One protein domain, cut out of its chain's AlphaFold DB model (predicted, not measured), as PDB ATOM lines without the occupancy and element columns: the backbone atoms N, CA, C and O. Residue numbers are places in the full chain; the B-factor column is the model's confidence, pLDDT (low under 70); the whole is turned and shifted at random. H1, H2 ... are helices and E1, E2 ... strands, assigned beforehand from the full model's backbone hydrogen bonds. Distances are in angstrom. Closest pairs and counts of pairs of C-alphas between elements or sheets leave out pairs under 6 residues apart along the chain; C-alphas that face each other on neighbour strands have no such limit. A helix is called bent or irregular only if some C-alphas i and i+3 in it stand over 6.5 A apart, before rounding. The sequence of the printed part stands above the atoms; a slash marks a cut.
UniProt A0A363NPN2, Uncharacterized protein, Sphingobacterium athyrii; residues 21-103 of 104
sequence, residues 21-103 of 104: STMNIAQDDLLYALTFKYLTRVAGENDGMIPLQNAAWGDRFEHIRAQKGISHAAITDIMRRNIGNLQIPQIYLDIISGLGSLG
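AT A GLANCE: This is residues 21 to 103 of the 104 residues of an uncharacterized protein of Sphingobacterium athyrii (UniProt A0A363NPN2). Little regular structure is present: a small body made mostly of loops has H1 at one end, while H2 runs out at the opposite end as an arm whose residues 93 to 101 stick out. The lone strand E1 lies between them, and residues 56 to 61 also stick out. The printed part has 83 residues, in the order H1, E1, H2, with 32 in named elements, mostly helix. It is compact, with a radius of gyration of the C-alphas of 13.4 A, spanning 42 by 28 by 19 A.

HOW THE PARTS SIT: H1, residues 30 to 42, is irregular, with C-alphas 31 and 34 7.9 A apart. E1, residues 60 to 64, pairs with no named strand. H2, residues 88 to 101, is apart from H1 and E1, and H1 is apart from E1. O i to N i+4 pairs are within hydrogen-bond range in 6 of 9 cases in H1 and 9 of 10 in H2.

IN THESE COORDINATES: H1 begins at C-alpha 30 (34.196, 6.768, 1.682) and measures 19.3 A. E1 measures 12.7 A. H2 measures 20.6 A, ending at C-alpha 101 (5.849, -12.574, -13.281).

THE WHOLE: Both links are long, and the printed part has no cut. No printed residue is under pLDDT 70.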
ATOM      1  N   SER A  21      18.396   1.802  -1.952       97.38
ATOM      2  CA  SER A  21      19.358   1.179  -1.059       97.38
ATOM      3  C   SER A  21      19.850   2.220  -0.065       97.38
ATOM      4  O   SER A  21      19.561   3.404  -0.221       97.38
ATOM      5  N   THR A  22      20.521   1.791   0.994       98.06
ATOM      6  CA  THR A  22      21.029   2.699   2.025       98.06
ATOM      7  C   THR A  22      22.417   2.276   2.462       98.06
ATOM      8  O   THR A  22      22.748   1.085   2.487       98.06
ATOM      9  N   MET A  23      23.216   3.256   2.868       98.12
ATOM     10  CA  MET A  23      24.435   3.000   3.621       98.12
ATOM     11  C   MET A  23      24.067   2.714   5.082       98.12
ATOM     12  O   MET A  23      23.152   3.328   5.630       98.12
ATOM     13  N   ASN A  24      24.787   1.796   5.721       97.44
ATOM     14  CA  ASN A  24      24.629   1.480   7.141       97.44
ATOM     15  C   ASN A  24      25.581   2.346   7.975       97.44
ATOM     16  O   ASN A  24      25.223   2.841   9.043       97.44
ATOM     17  N   ILE A  25      26.803   2.541   7.472       97.69
ATOM     18  CA  ILE A  25      27.856   3.335   8.099       97.69
ATOM     19  C   ILE A  25      28.629   4.147   7.057       97.69
ATOM     20  O   ILE A  25      28.688   3.811   5.877       97.69
ATOM     21  N   ALA A  26      29.313   5.199   7.507       97.88
ATOM     22  CA  ALA A  26      30.090   6.078   6.628       97.88
ATOM     23  C   ALA A  26      31.237   5.357   5.885       97.88
ATOM     24  O   ALA A  26      31.721   5.854   4.875       97.88
ATOM     25  N   GLN A  27      31.698   4.212   6.396       97.00
ATOM     26  CA  GLN A  27      32.766   3.399   5.809       97.00
ATOM     27  C   GLN A  27      32.282   2.471   4.689       97.00
ATOM     28  O   GLN A  27      33.119   1.872   4.012       97.00
ATOM     29  N   ASP A  28      30.969   2.339   4.483       96.12
ATOM     30  CA  ASP A  28      30.441   1.528   3.383       96.12
ATOM     31  C   ASP A  28      30.920   2.065   2.029       96.12
ATOM     32  O   ASP A  28      31.311   1.285   1.156       96.12
ATOM     33  N   ASP A  29      30.997   3.393   1.912       96.12
ATOM     34  CA  ASP A  29      31.594   4.109   0.792       96.12
ATOM     35  C   ASP A  29      32.166   5.458   1.249       96.12
ATOM     36  O   ASP A  29      31.441   6.391   1.603       96.12
ATOM     37  N   LEU A  30      33.496   5.570   1.225       96.69
ATOM     38  CA  LEU A  30      34.196   6.768   1.682       96.69
ATOM     39  C   LEU A  30      33.928   7.992   0.799       96.69
ATOM     40  O   LEU A  30      34.058   9.110   1.298       96.69
ATOM     41  N   LEU A  31      33.510   7.801  -0.460       96.62
ATOM     42  CA  LEU A  31      33.121   8.901  -1.345       96.62
ATOM     43  C   LEU A  31      31.933   9.687  -0.773       96.62
ATOM     44  O   LEU A  31      31.892  10.911  -0.881       96.62
ATOM     45  N   TYR A  32      31.007   8.992  -0.110       97.94
ATOM     46  CA  TYR A  32      29.782   9.570   0.441       97.94
ATOM     47  C   TYR A  32      29.805   9.723   1.967       97.94
ATOM     48  O   TYR A  32      28.805  10.100   2.570       97.94
ATOM     49  N   ALA A  33      30.935   9.470   2.632       98.38
ATOM     50  CA  ALA A  33      31.018   9.455   4.093       98.38
ATOM     51  C   ALA A  33      30.551  10.765   4.762       98.38
ATOM     52  O   ALA A  33      29.910  10.732   5.818       98.38
ATOM     53  N   LEU A  34      30.889  11.923   4.182       98.50
ATOM     54  CA  LEU A  34      30.522  13.233   4.732       98.50
ATOM     55  C   LEU A  34      29.036  13.541   4.527       98.50
ATOM     56  O   LEU A  34      28.355  13.924   5.481       98.50
ATOM     57  N   THR A  35      28.532  13.344   3.309       98.62
ATOM     58  CA  THR A  35      27.130  13.593   2.954       98.62
ATOM     59  C   THR A  35      26.201  12.614   3.660       98.62
ATOM     60  O   THR A  35      25.201  13.054   4.222       98.62
ATOM     61  N   PHE A  36      26.584  11.339   3.774       98.69
ATOM     62  CA  PHE A  36      25.880  10.342   4.581       98.69
ATOM     63  C   PHE A  36      25.691  10.827   6.016       98.69
ATOM     64  O   PHE A  36      24.566  10.948   6.487       98.69
ATOM     65  N   LYS A  37      26.780  11.204   6.700       98.44
ATOM     66  CA  LYS A  37      26.719  11.692   8.087       98.44
ATOM     67  C   LYS A  37      25.860  12.947   8.241       98.44
ATOM     68  O   LYS A  37      25.276  13.152   9.307       98.44
ATOM     69  N   TYR A  38      25.846  13.828   7.245       98.62
ATOM     70  CA  TYR A  38      24.980  15.003   7.254       98.62
ATOM     71  C   TYR A  38      23.509  14.590   7.122       98.62
ATOM     72  O   TYR A  38      22.712  14.904   8.004       98.62
ATOM     73  N   LEU A  39      23.174  13.812   6.091       98.50
ATOM     74  CA  LEU A  39      21.819  13.333   5.812       98.50
ATOM     75  C   LEU A  39      21.255  12.481   6.951       98.50
ATOM     76  O   LEU A  39      20.111  12.690   7.334       98.50
ATOM     77  N   THR A  40      22.062  11.627   7.583       98.38
ATOM     78  CA  THR A  40      21.642  10.856   8.762       98.38
ATOM     79  C   THR A  40      21.142  11.756   9.887       98.38
ATOM     80  O   THR A  40      20.180  11.403  10.561       98.38
ATOM     81  N   ARG A  41      21.745  12.936  10.079       98.00
ATOM     82  CA  ARG A  41      21.319  13.880  11.122       98.00
ATOM     83  C   ARG A  41      20.073  14.673  10.749       98.00
ATOM     84  O   ARG A  41      19.291  14.984  11.637       98.00
ATOM     85  N   VAL A  42      19.919  15.042   9.476       98.00
ATOM     86  CA  VAL A  42      18.846  15.961   9.046       98.00
ATOM     87  C   VAL A  42      17.621  15.256   8.462       98.00
ATOM     88  O   VAL A  42      16.544  15.842   8.444       98.00
ATOM     89  N   ALA A  43      17.774  14.027   7.970       96.94
ATOM     90  CA  ALA A  43      16.750  13.299   7.218       96.94
ATOM     91  C   ALA A  43      16.716  11.780   7.487       96.94
ATOM     92  O   ALA A  43      15.809  11.110   7.005       96.94
ATOM     93  N   GLY A  44      17.664  11.228   8.254       97.69
ATOM     94  CA  GLY A  44      17.684   9.810   8.628       97.69
ATOM     95  C   GLY A  44      18.340   8.891   7.588       97.69
ATOM     96  O   GLY A  44      19.385   9.218   7.020       97.69
ATOM     97  N   GLU A  45      17.773   7.699   7.389       98.00
ATOM     98  CA  GLU A  45      18.322   6.671   6.490       98.00
ATOM     99  C   GLU A  45      18.531   7.209   5.065       98.00
ATOM    100  O   GLU A  45      17.660   7.876   4.505       98.00
ATOM    101  N   ASN A  46      19.705   6.952   4.479       98.56
ATOM    102  CA  ASN A  46      20.088   7.485   3.171       98.56
ATOM    103  C   ASN A  46      21.196   6.645   2.512       98.56
ATOM    104  O   ASN A  46      21.887   5.867   3.171       98.56
ATOM    105  N   ASP A  47      21.378   6.829   1.210       98.19
ATOM    106  CA  ASP A  47      22.413   6.174   0.394       98.19
ATOM    107  C   ASP A  47      23.704   7.001   0.260       98.19
ATOM    108  O   ASP A  47      24.572   6.696  -0.559       98.19
ATOM    109  N   GLY A  48      23.830   8.074   1.042       98.31
ATOM    110  CA  GLY A  48      24.912   9.039   0.934       98.31
ATOM    111  C   GLY A  48      24.593  10.264   0.075       98.31
ATOM    112  O   GLY A  48      25.361  11.220   0.121       98.31
ATOM    113  N   MET A  49      23.474  10.294  -0.653       98.06
ATOM    114  CA  MET A  49      23.043  11.452  -1.452       98.06
ATOM    115  C   MET A  49      21.572  11.802  -1.249       98.06
ATOM    116  O   MET A  49      21.226  12.982  -1.171       98.06
ATOM    117  N   ILE A  50      20.711  10.793  -1.157       97.50
ATOM    118  CA  ILE A  50      19.263  10.939  -1.116       97.50
ATOM    119  C   ILE A  50      18.708  10.200   0.113       97.50
ATOM    120  O   ILE A  50      19.043   9.035   0.344       97.50
ATOM    121  N   PRO A  51      17.855  10.851   0.928       98.06
ATOM    122  CA  PRO A  51      17.111  10.176   1.988       98.06
ATOM    123  C   PRO A  51      16.178   9.091   1.441       98.06
ATOM    124  O   PRO A  51      15.501   9.316   0.438       98.06
ATOM    125  N   LEU A  52      16.064   7.963   2.144       98.00
ATOM    126  CA  LEU A  52      15.252   6.805   1.745       98.00
ATOM    127  C   LEU A  52      13.808   7.189   1.390       98.00
ATOM    128  O   LEU A  52      13.279   6.782   0.359       98.00
ATOM    129  N   GLN A  53      13.193   8.029   2.221       95.62
ATOM    130  CA  GLN A  53      11.811   8.490   2.052       95.62
ATOM    131  C   GLN A  53      11.565   9.250   0.739       95.62
ATOM    132  O   GLN A  53      10.435   9.298   0.265       95.62
ATOM    133  N   ASN A  54      12.609   9.828   0.134       96.38
ATOM    134  CA  ASN A  54      12.497  10.562  -1.125       96.38
ATOM    135  C   ASN A  54      12.617   9.650  -2.355       96.38
ATOM    136  O   ASN A  54      12.362  10.113  -3.465       96.38
ATOM    137  N   ALA A  55      13.033   8.394  -2.177       96.50
ATOM    138  CA  ALA A  55      13.190   7.425  -3.259       96.50
ATOM    139  C   ALA A  55      11.926   6.579  -3.501       96.50
ATOM    140  O   ALA A  55      11.828   5.918  -4.532       96.50
ATOM    141  N   ALA A  56      10.962   6.600  -2.574       95.94
ATOM    142  CA  ALA A  56       9.712   5.860  -2.703       95.94
ATOM    143  C   ALA A  56       8.794   6.492  -3.761       95.94
ATOM    144  O   ALA A  56       8.377   7.646  -3.636       95.94
ATOM    145  N   TRP A  57       8.473   5.724  -4.803       96.62
ATOM    146  CA  TRP A  57       7.622   6.146  -5.915       96.62
ATOM    147  C   TRP A  57       6.975   4.959  -6.651       96.62
ATOM    148  O   TRP A  57       7.566   3.886  -6.769       96.62
ATOM    149  N   GLY A  58       5.784   5.177  -7.206       96.25
ATOM    150  CA  GLY A  58       5.078   4.190  -8.023       96.25
ATOM    151  C   GLY A  58       4.214   3.215  -7.226       96.25
ATOM    152  O   GLY A  58       3.929   3.433  -6.050       96.25
ATOM    153  N   ASP A  59       3.792   2.148  -7.894       96.81
ATOM    154  CA  ASP A  59       2.891   1.108  -7.387       96.81
ATOM    155  C   ASP A  59       3.590   0.153  -6.417       96.81
ATOM    156  O   ASP A  59       2.971  -0.412  -5.513       96.81
ATOM    157  N   ARG A  60       4.903  -0.021  -6.595       97.31
ATOM    158  CA  ARG A  60       5.745  -0.857  -5.742       97.31
ATOM    159  C   ARG A  60       7.021  -0.120  -5.370       97.31
ATOM    160  O   ARG A  60       7.761   0.344  -6.233       97.31
ATOM    161  N   PHE A  61       7.313  -0.096  -4.079       98.19
ATOM    162  CA  PHE A  61       8.594   0.351  -3.552       98.19
ATOM    163  C   PHE A  61       9.278  -0.796  -2.813       98.19
ATOM    164  O   PHE A  61       8.653  -1.468  -1.990       98.19
ATOM    165  N   GLU A  62      10.566  -0.994  -3.077       97.94
ATOM    166  CA  GLU A  62      11.392  -1.962  -2.364       97.94
ATOM    167  C   GLU A  62      12.667  -1.318  -1.810       97.94
ATOM    168  O   GLU A  62      13.439  -0.667  -2.518       97.94
ATOM    169  N   HIS A  63      12.913  -1.537  -0.517       97.69
ATOM    170  CA  HIS A  63      14.159  -1.151   0.139       97.69
ATOM    171  C   HIS A  63      15.135  -2.328   0.127       97.69
ATOM    172  O   HIS A  63      15.003  -3.274   0.902       97.69
ATOM    173  N   ILE A  64      16.144  -2.240  -0.734       96.50
ATOM    174  CA  ILE A  64      17.234  -3.202  -0.855       96.50
ATOM    175  C   ILE A  64      18.163  -3.040   0.347       96.50
ATOM    176  O   ILE A  64      18.887  -2.048   0.480       96.50
ATOM    177  N   ARG A  65      18.153  -4.047   1.220       91.19
ATOM    178  CA  ARG A  65      18.986  -4.104   2.422       91.19
ATOM    179  C   ARG A  65      20.112  -5.108   2.247       91.19
ATOM    180  O   ARG A  65      19.920  -6.199   1.723       91.19
ATOM    181  N   ALA A  66      21.281  -4.748   2.756       91.75
ATOM    182  CA  ALA A  66      22.454  -5.601   2.753       91.75
ATOM    183  C   ALA A  66      23.224  -5.450   4.067       91.75
ATOM    184  O   ALA A  66      23.125  -4.429   4.751       91.75
ATOM    185  N   GLN A  67      24.001  -6.476   4.424       92.69
ATOM    186  CA  GLN A  67      24.840  -6.444   5.629       92.69
ATOM    187  C   GLN A  67      25.868  -5.309   5.562       92.69
ATOM    188  O   GLN A  67      26.057  -4.578   6.532       92.69
ATOM    189  N   LYS A  68      26.499  -5.146   4.395       94.88
ATOM    190  CA  LYS A  68      27.294  -3.970   4.058       94.88
ATOM    191  C   LYS A  68      26.411  -3.016   3.261       94.88
ATOM    192  O   LYS A  68      25.814  -3.446   2.277       94.88
ATOM    193  N   GLY A  69      26.320  -1.763   3.699       96.50
ATOM    194  CA  GLY A  69      25.452  -0.778   3.067       96.50
ATOM    195  C   GLY A  69      25.851  -0.492   1.622       96.50
ATOM    196  O   GLY A  69      26.998  -0.695   1.213       96.50
ATOM    197  N   ILE A  70      24.882  -0.024   0.845       97.56
ATOM    198  CA  ILE A  70      25.023   0.257  -0.582       97.56
ATOM    199  C   ILE A  70      24.870   1.766  -0.752       97.56
ATOM    200  O   ILE A  70      23.866   2.350  -0.347       97.56
ATOM    201  N   SER A  71      25.900   2.406  -1.297       97.44
ATOM    202  CA  SER A  71      25.872   3.838  -1.572       97.44
ATOM    203  C   SER A  71      25.138   4.157  -2.871       97.44
ATOM    204  O   SER A  71      24.908   3.285  -3.714       97.44
ATOM    205  N   HIS A  72      24.862   5.444  -3.063       97.81
ATOM    206  CA  HIS A  72      24.221   5.994  -4.250       97.81
ATOM    207  C   HIS A  72      24.898   5.559  -5.558       97.81
ATOM    208  O   HIS A  72      24.229   5.228  -6.531       97.81
ATOM    209  N   ALA A  73      26.235   5.518  -5.590       96.81
ATOM    210  CA  ALA A  73      26.959   5.018  -6.757       96.81
ATOM    211  C   ALA A  73      26.966   3.488  -6.810       96.81
ATOM    212  O   ALA A  73      26.842   2.906  -7.885       96.81
ATOM    213  N   ALA A  74      27.134   2.821  -5.669       96.12
ATOM    214  CA  ALA A  74      27.387   1.388  -5.639       96.12
ATOM    215  C   ALA A  74      26.211   0.558  -6.184       96.12
ATOM    216  O   ALA A  74      26.457  -0.469  -6.814       96.12
ATOM    217  N   ILE A  75      24.965   1.030  -6.036       97.06
ATOM    218  CA  ILE A  75      23.778   0.359  -6.597       97.06
ATOM    219  C   ILE A  75      23.810   0.250  -8.130       97.06
ATOM    220  O   ILE A  75      23.151  -0.612  -8.690       97.06
ATOM    221  N   THR A  76      24.610   1.071  -8.818       96.56
ATOM    222  CA  THR A  76      24.740   1.054 -10.288       96.56
ATOM    223  C   THR A  76      25.781   0.057 -10.810       96.56
ATOM    224  O   THR A  76      26.069   0.036 -12.005       96.56
ATOM    225  N   ASP A  77      26.398  -0.736  -9.928       96.94
ATOM    226  CA  ASP A  77      27.515  -1.642 -10.243       96.94
ATOM    227  C   ASP A  77      28.757  -0.936 -10.833       96.94
ATOM    228  O   ASP A  77      29.656  -1.566 -11.386       96.94
ATOM    229  N   ILE A  78      28.873   0.389 -10.684       95.56
ATOM    230  CA  ILE A  78      29.995   1.165 -11.240       95.56
ATOM    231  C   ILE A  78      31.365   0.705 -10.722       95.56
ATOM    232  O   ILE A  78      32.368   0.798 -11.424       95.56
ATOM    233  N   MET A  79      31.412   0.170  -9.501       88.69
ATOM    234  CA  MET A  79      32.638  -0.348  -8.888       88.69
ATOM    235  C   MET A  79      33.014  -1.755  -9.382       88.69
ATOM    236  O   MET A  79      34.095  -2.225  -9.029       88.69
ATOM    237  N   ARG A  80      32.135  -2.434 -10.143       92.88
ATOM    238  CA  ARG A  80      32.319  -3.795 -10.683       92.88
ATOM    239  C   ARG A  80      32.847  -4.791  -9.646       92.88
ATOM    240  O   ARG A  80      33.775  -5.558  -9.902       92.88
ATOM    241  N   ARG A  81      32.289  -4.737  -8.436       89.56
ATOM    242  CA  ARG A  81      32.698  -5.562  -7.293       89.56
ATOM    243  C   ARG A  81      31.499  -5.884  -6.417       89.56
ATOM    244  O   ARG A  81      30.612  -5.051  -6.246       89.56
ATOM    245  N   ASN A  82      31.537  -7.049  -5.784       91.19
ATOM    246  CA  ASN A  82      30.498  -7.455  -4.846       91.19
ATOM    247  C   ASN A  82      30.531  -6.594  -3.575       91.19
ATOM    248  O   ASN A  82      31.595  -6.169  -3.108       91.19
ATOM    249  N   ILE A  83      29.356  -6.373  -2.987       91.75
ATOM    250  CA  ILE A  83      29.189  -5.672  -1.710       91.75
ATOM    251  C   ILE A  83      28.906  -6.727  -0.640       91.75
ATOM    252  O   ILE A  83      27.770  -7.141  -0.414       91.75
ATOM    253  N   GLY A  84      29.972  -7.229  -0.016       88.00
ATOM    254  CA  GLY A  84      29.875  -8.446   0.794       88.00
ATOM    255  C   GLY A  84      29.480  -9.629  -0.094       88.00
ATOM    256  O   GLY A  84      30.140  -9.886  -1.098       88.00
ATOM    257  N   ASN A  85      28.383 -10.306   0.247       89.38
ATOM    258  CA  ASN A  85      27.834 -11.414  -0.547       89.38
ATOM    259  C   ASN A  85      26.844 -10.958  -1.632       89.38
ATOM    260  O   ASN A  85      26.338 -11.785  -2.387       89.38
ATOM    261  N   LEU A  86      26.539  -9.660  -1.698       92.94
ATOM    262  CA  LEU A  86      25.584  -9.122  -2.654       92.94
ATOM    263  C   LEU A  86      26.255  -8.849  -4.003       92.94
ATOM    264  O   LEU A  86      27.263  -8.141  -4.077       92.94
ATOM    265  N   GLN A  87      25.640  -9.365  -5.066       95.38
ATOM    266  CA  GLN A  87      25.982  -9.064  -6.453       95.38
ATOM    267  C   GLN A  87      24.960  -8.073  -7.001       95.38
ATOM    268  O   GLN A  87      23.785  -8.408  -7.132       95.38
ATOM    269  N   ILE A  88      25.400  -6.860  -7.333       96.75
ATOM    270  CA  ILE A  88      24.499  -5.815  -7.827       96.75
ATOM    271  C   ILE A  88      23.751  -6.236  -9.102       96.75
ATOM    272  O   ILE A  88      22.536  -6.049  -9.138       96.75
ATOM    273  N   PRO A  89      24.379  -6.889 -10.104       97.50
ATOM    274  CA  PRO A  89      23.647  -7.370 -11.275       97.50
ATOM    275  C   PRO A  89      22.498  -8.331 -10.942       97.50
ATOM    276  O   PRO A  89      21.483  -8.309 -11.634       97.50
ATOM    277  N   GLN A  90      22.619  -9.131  -9.874       97.31
ATOM    278  CA  GLN A  90      21.561 -10.061  -9.473       97.31
ATOM    279  C   GLN A  90      20.280  -9.322  -9.076       97.31
ATOM    280  O   GLN A  90      19.204  -9.752  -9.468       97.31
ATOM    281  N   ILE A  91      20.390  -8.169  -8.407       97.00
ATOM    282  CA  ILE A  91      19.225  -7.336  -8.070       97.00
ATOM    283  C   ILE A  91      18.446  -6.977  -9.338       97.00
ATOM    284  O   ILE A  91      17.229  -7.112  -9.380       97.00
ATOM    285  N   TYR A  92      19.132  -6.550 -10.400       97.81
ATOM    286  CA  TYR A  92      18.471  -6.183 -11.653       97.81
ATOM    287  C   TYR A  92      17.851  -7.388 -12.370       97.81
ATOM    288  O   TYR A  92      16.783  -7.254 -12.964       97.81
ATOM    289  N   LEU A  93      18.478  -8.565 -12.290       98.38
ATOM    290  CA  LEU A  93      17.875  -9.805 -12.789       98.38
ATOM    291  C   LEU A  93      16.592 -10.149 -12.024       98.38
ATOM    292  O   LEU A  93      15.596 -10.516 -12.648       98.38
ATOM    293  N   ASP A  94      16.581  -9.963 -10.704       97.94
ATOM    294  CA  ASP A  94      15.402 -10.197  -9.866       97.94
ATOM    295  C   ASP A  94      14.276  -9.202 -10.204       97.94
ATOM    296  O   ASP A  94      13.111  -9.593 -10.295       97.94
ATOM    297  N   ILE A  95      14.615  -7.938 -10.496       98.00
ATOM    298  CA  ILE A  95      13.662  -6.926 -10.983       98.00
ATOM    299  C   ILE A  95      13.016  -7.373 -12.301       98.00
ATOM    300  O   ILE A  95      11.792  -7.319 -12.432       98.00
ATOM    301  N   ILE A  96      13.819  -7.832 -13.267       98.38
ATOM    302  CA  ILE A  96      13.323  -8.316 -14.566       98.38
ATOM    303  C   ILE A  96      12.432  -9.546 -14.373       98.38
ATOM    304  O   ILE A  96      11.351  -9.624 -14.954       98.38
ATOM    305  N   SER A  97      12.843 -10.491 -13.528       98.38
ATOM    306  CA  SER A  97      12.034 -11.675 -13.235       98.38
ATOM    307  C   SER A  97      10.705 -11.319 -12.556       98.38
ATOM    308  O   SER A  97       9.687 -11.964 -12.821       98.38
ATOM    309  N   GLY A  98      10.701 -10.302 -11.689       98.06
ATOM    310  CA  GLY A  98       9.493  -9.778 -11.059       98.06
ATOM    311  C   GLY A  98       8.533  -9.164 -12.076       98.06
ATOM    312  O   GLY A  98       7.346  -9.481 -12.049       98.06
ATOM    313  N   LEU A  99       9.046  -8.362 -13.015       98.25
ATOM    314  CA  LEU A  99       8.254  -7.813 -14.122       98.25
ATOM    315  C   LEU A  99       7.640  -8.924 -14.984       98.25
ATOM    316  O   LEU A  99       6.426  -8.941 -15.172       98.25
ATOM    317  N   GLY A 100       8.436  -9.922 -15.378       98.44
ATOM    318  CA  GLY A 100       7.935 -11.059 -16.155       98.44
ATOM    319  C   GLY A 100       6.837 -11.849 -15.432       98.44
ATOM    320  O   GLY A 100       5.897 -12.329 -16.062       98.44
ATOM    321  N   SER A 101       6.893 -11.930 -14.098       98.12
ATOM    322  CA  SER A 101       5.849 -12.574 -13.281       98.12
ATOM    323  C   SER A 101       4.534 -11.781 -13.247       98.12
ATOM    324  O   SER A 101       3.479 -12.359 -12.997       98.12
ATOM    325  N   LEU A 102       4.586 -10.472 -13.514       96.88
ATOM    326  CA  LEU A 102       3.418  -9.604 -13.697       96.88
ATOM    327  C   LEU A 102       2.905  -9.606 -15.148       96.88
ATOM    328  O   LEU A 102       1.883  -8.982 -15.429       96.88
ATOM    329  N   GLY A 103       3.593 -10.300 -16.060       97.62
ATOM    330  CA  GLY A 103       3.297 -10.276 -17.492       97.62
ATOM    331  C   GLY A 103       3.782  -9.009 -18.206       97.62
ATOM    332  O   GLY A 103       3.220  -8.667 -19.247       97.62
TER     333      GLY A 103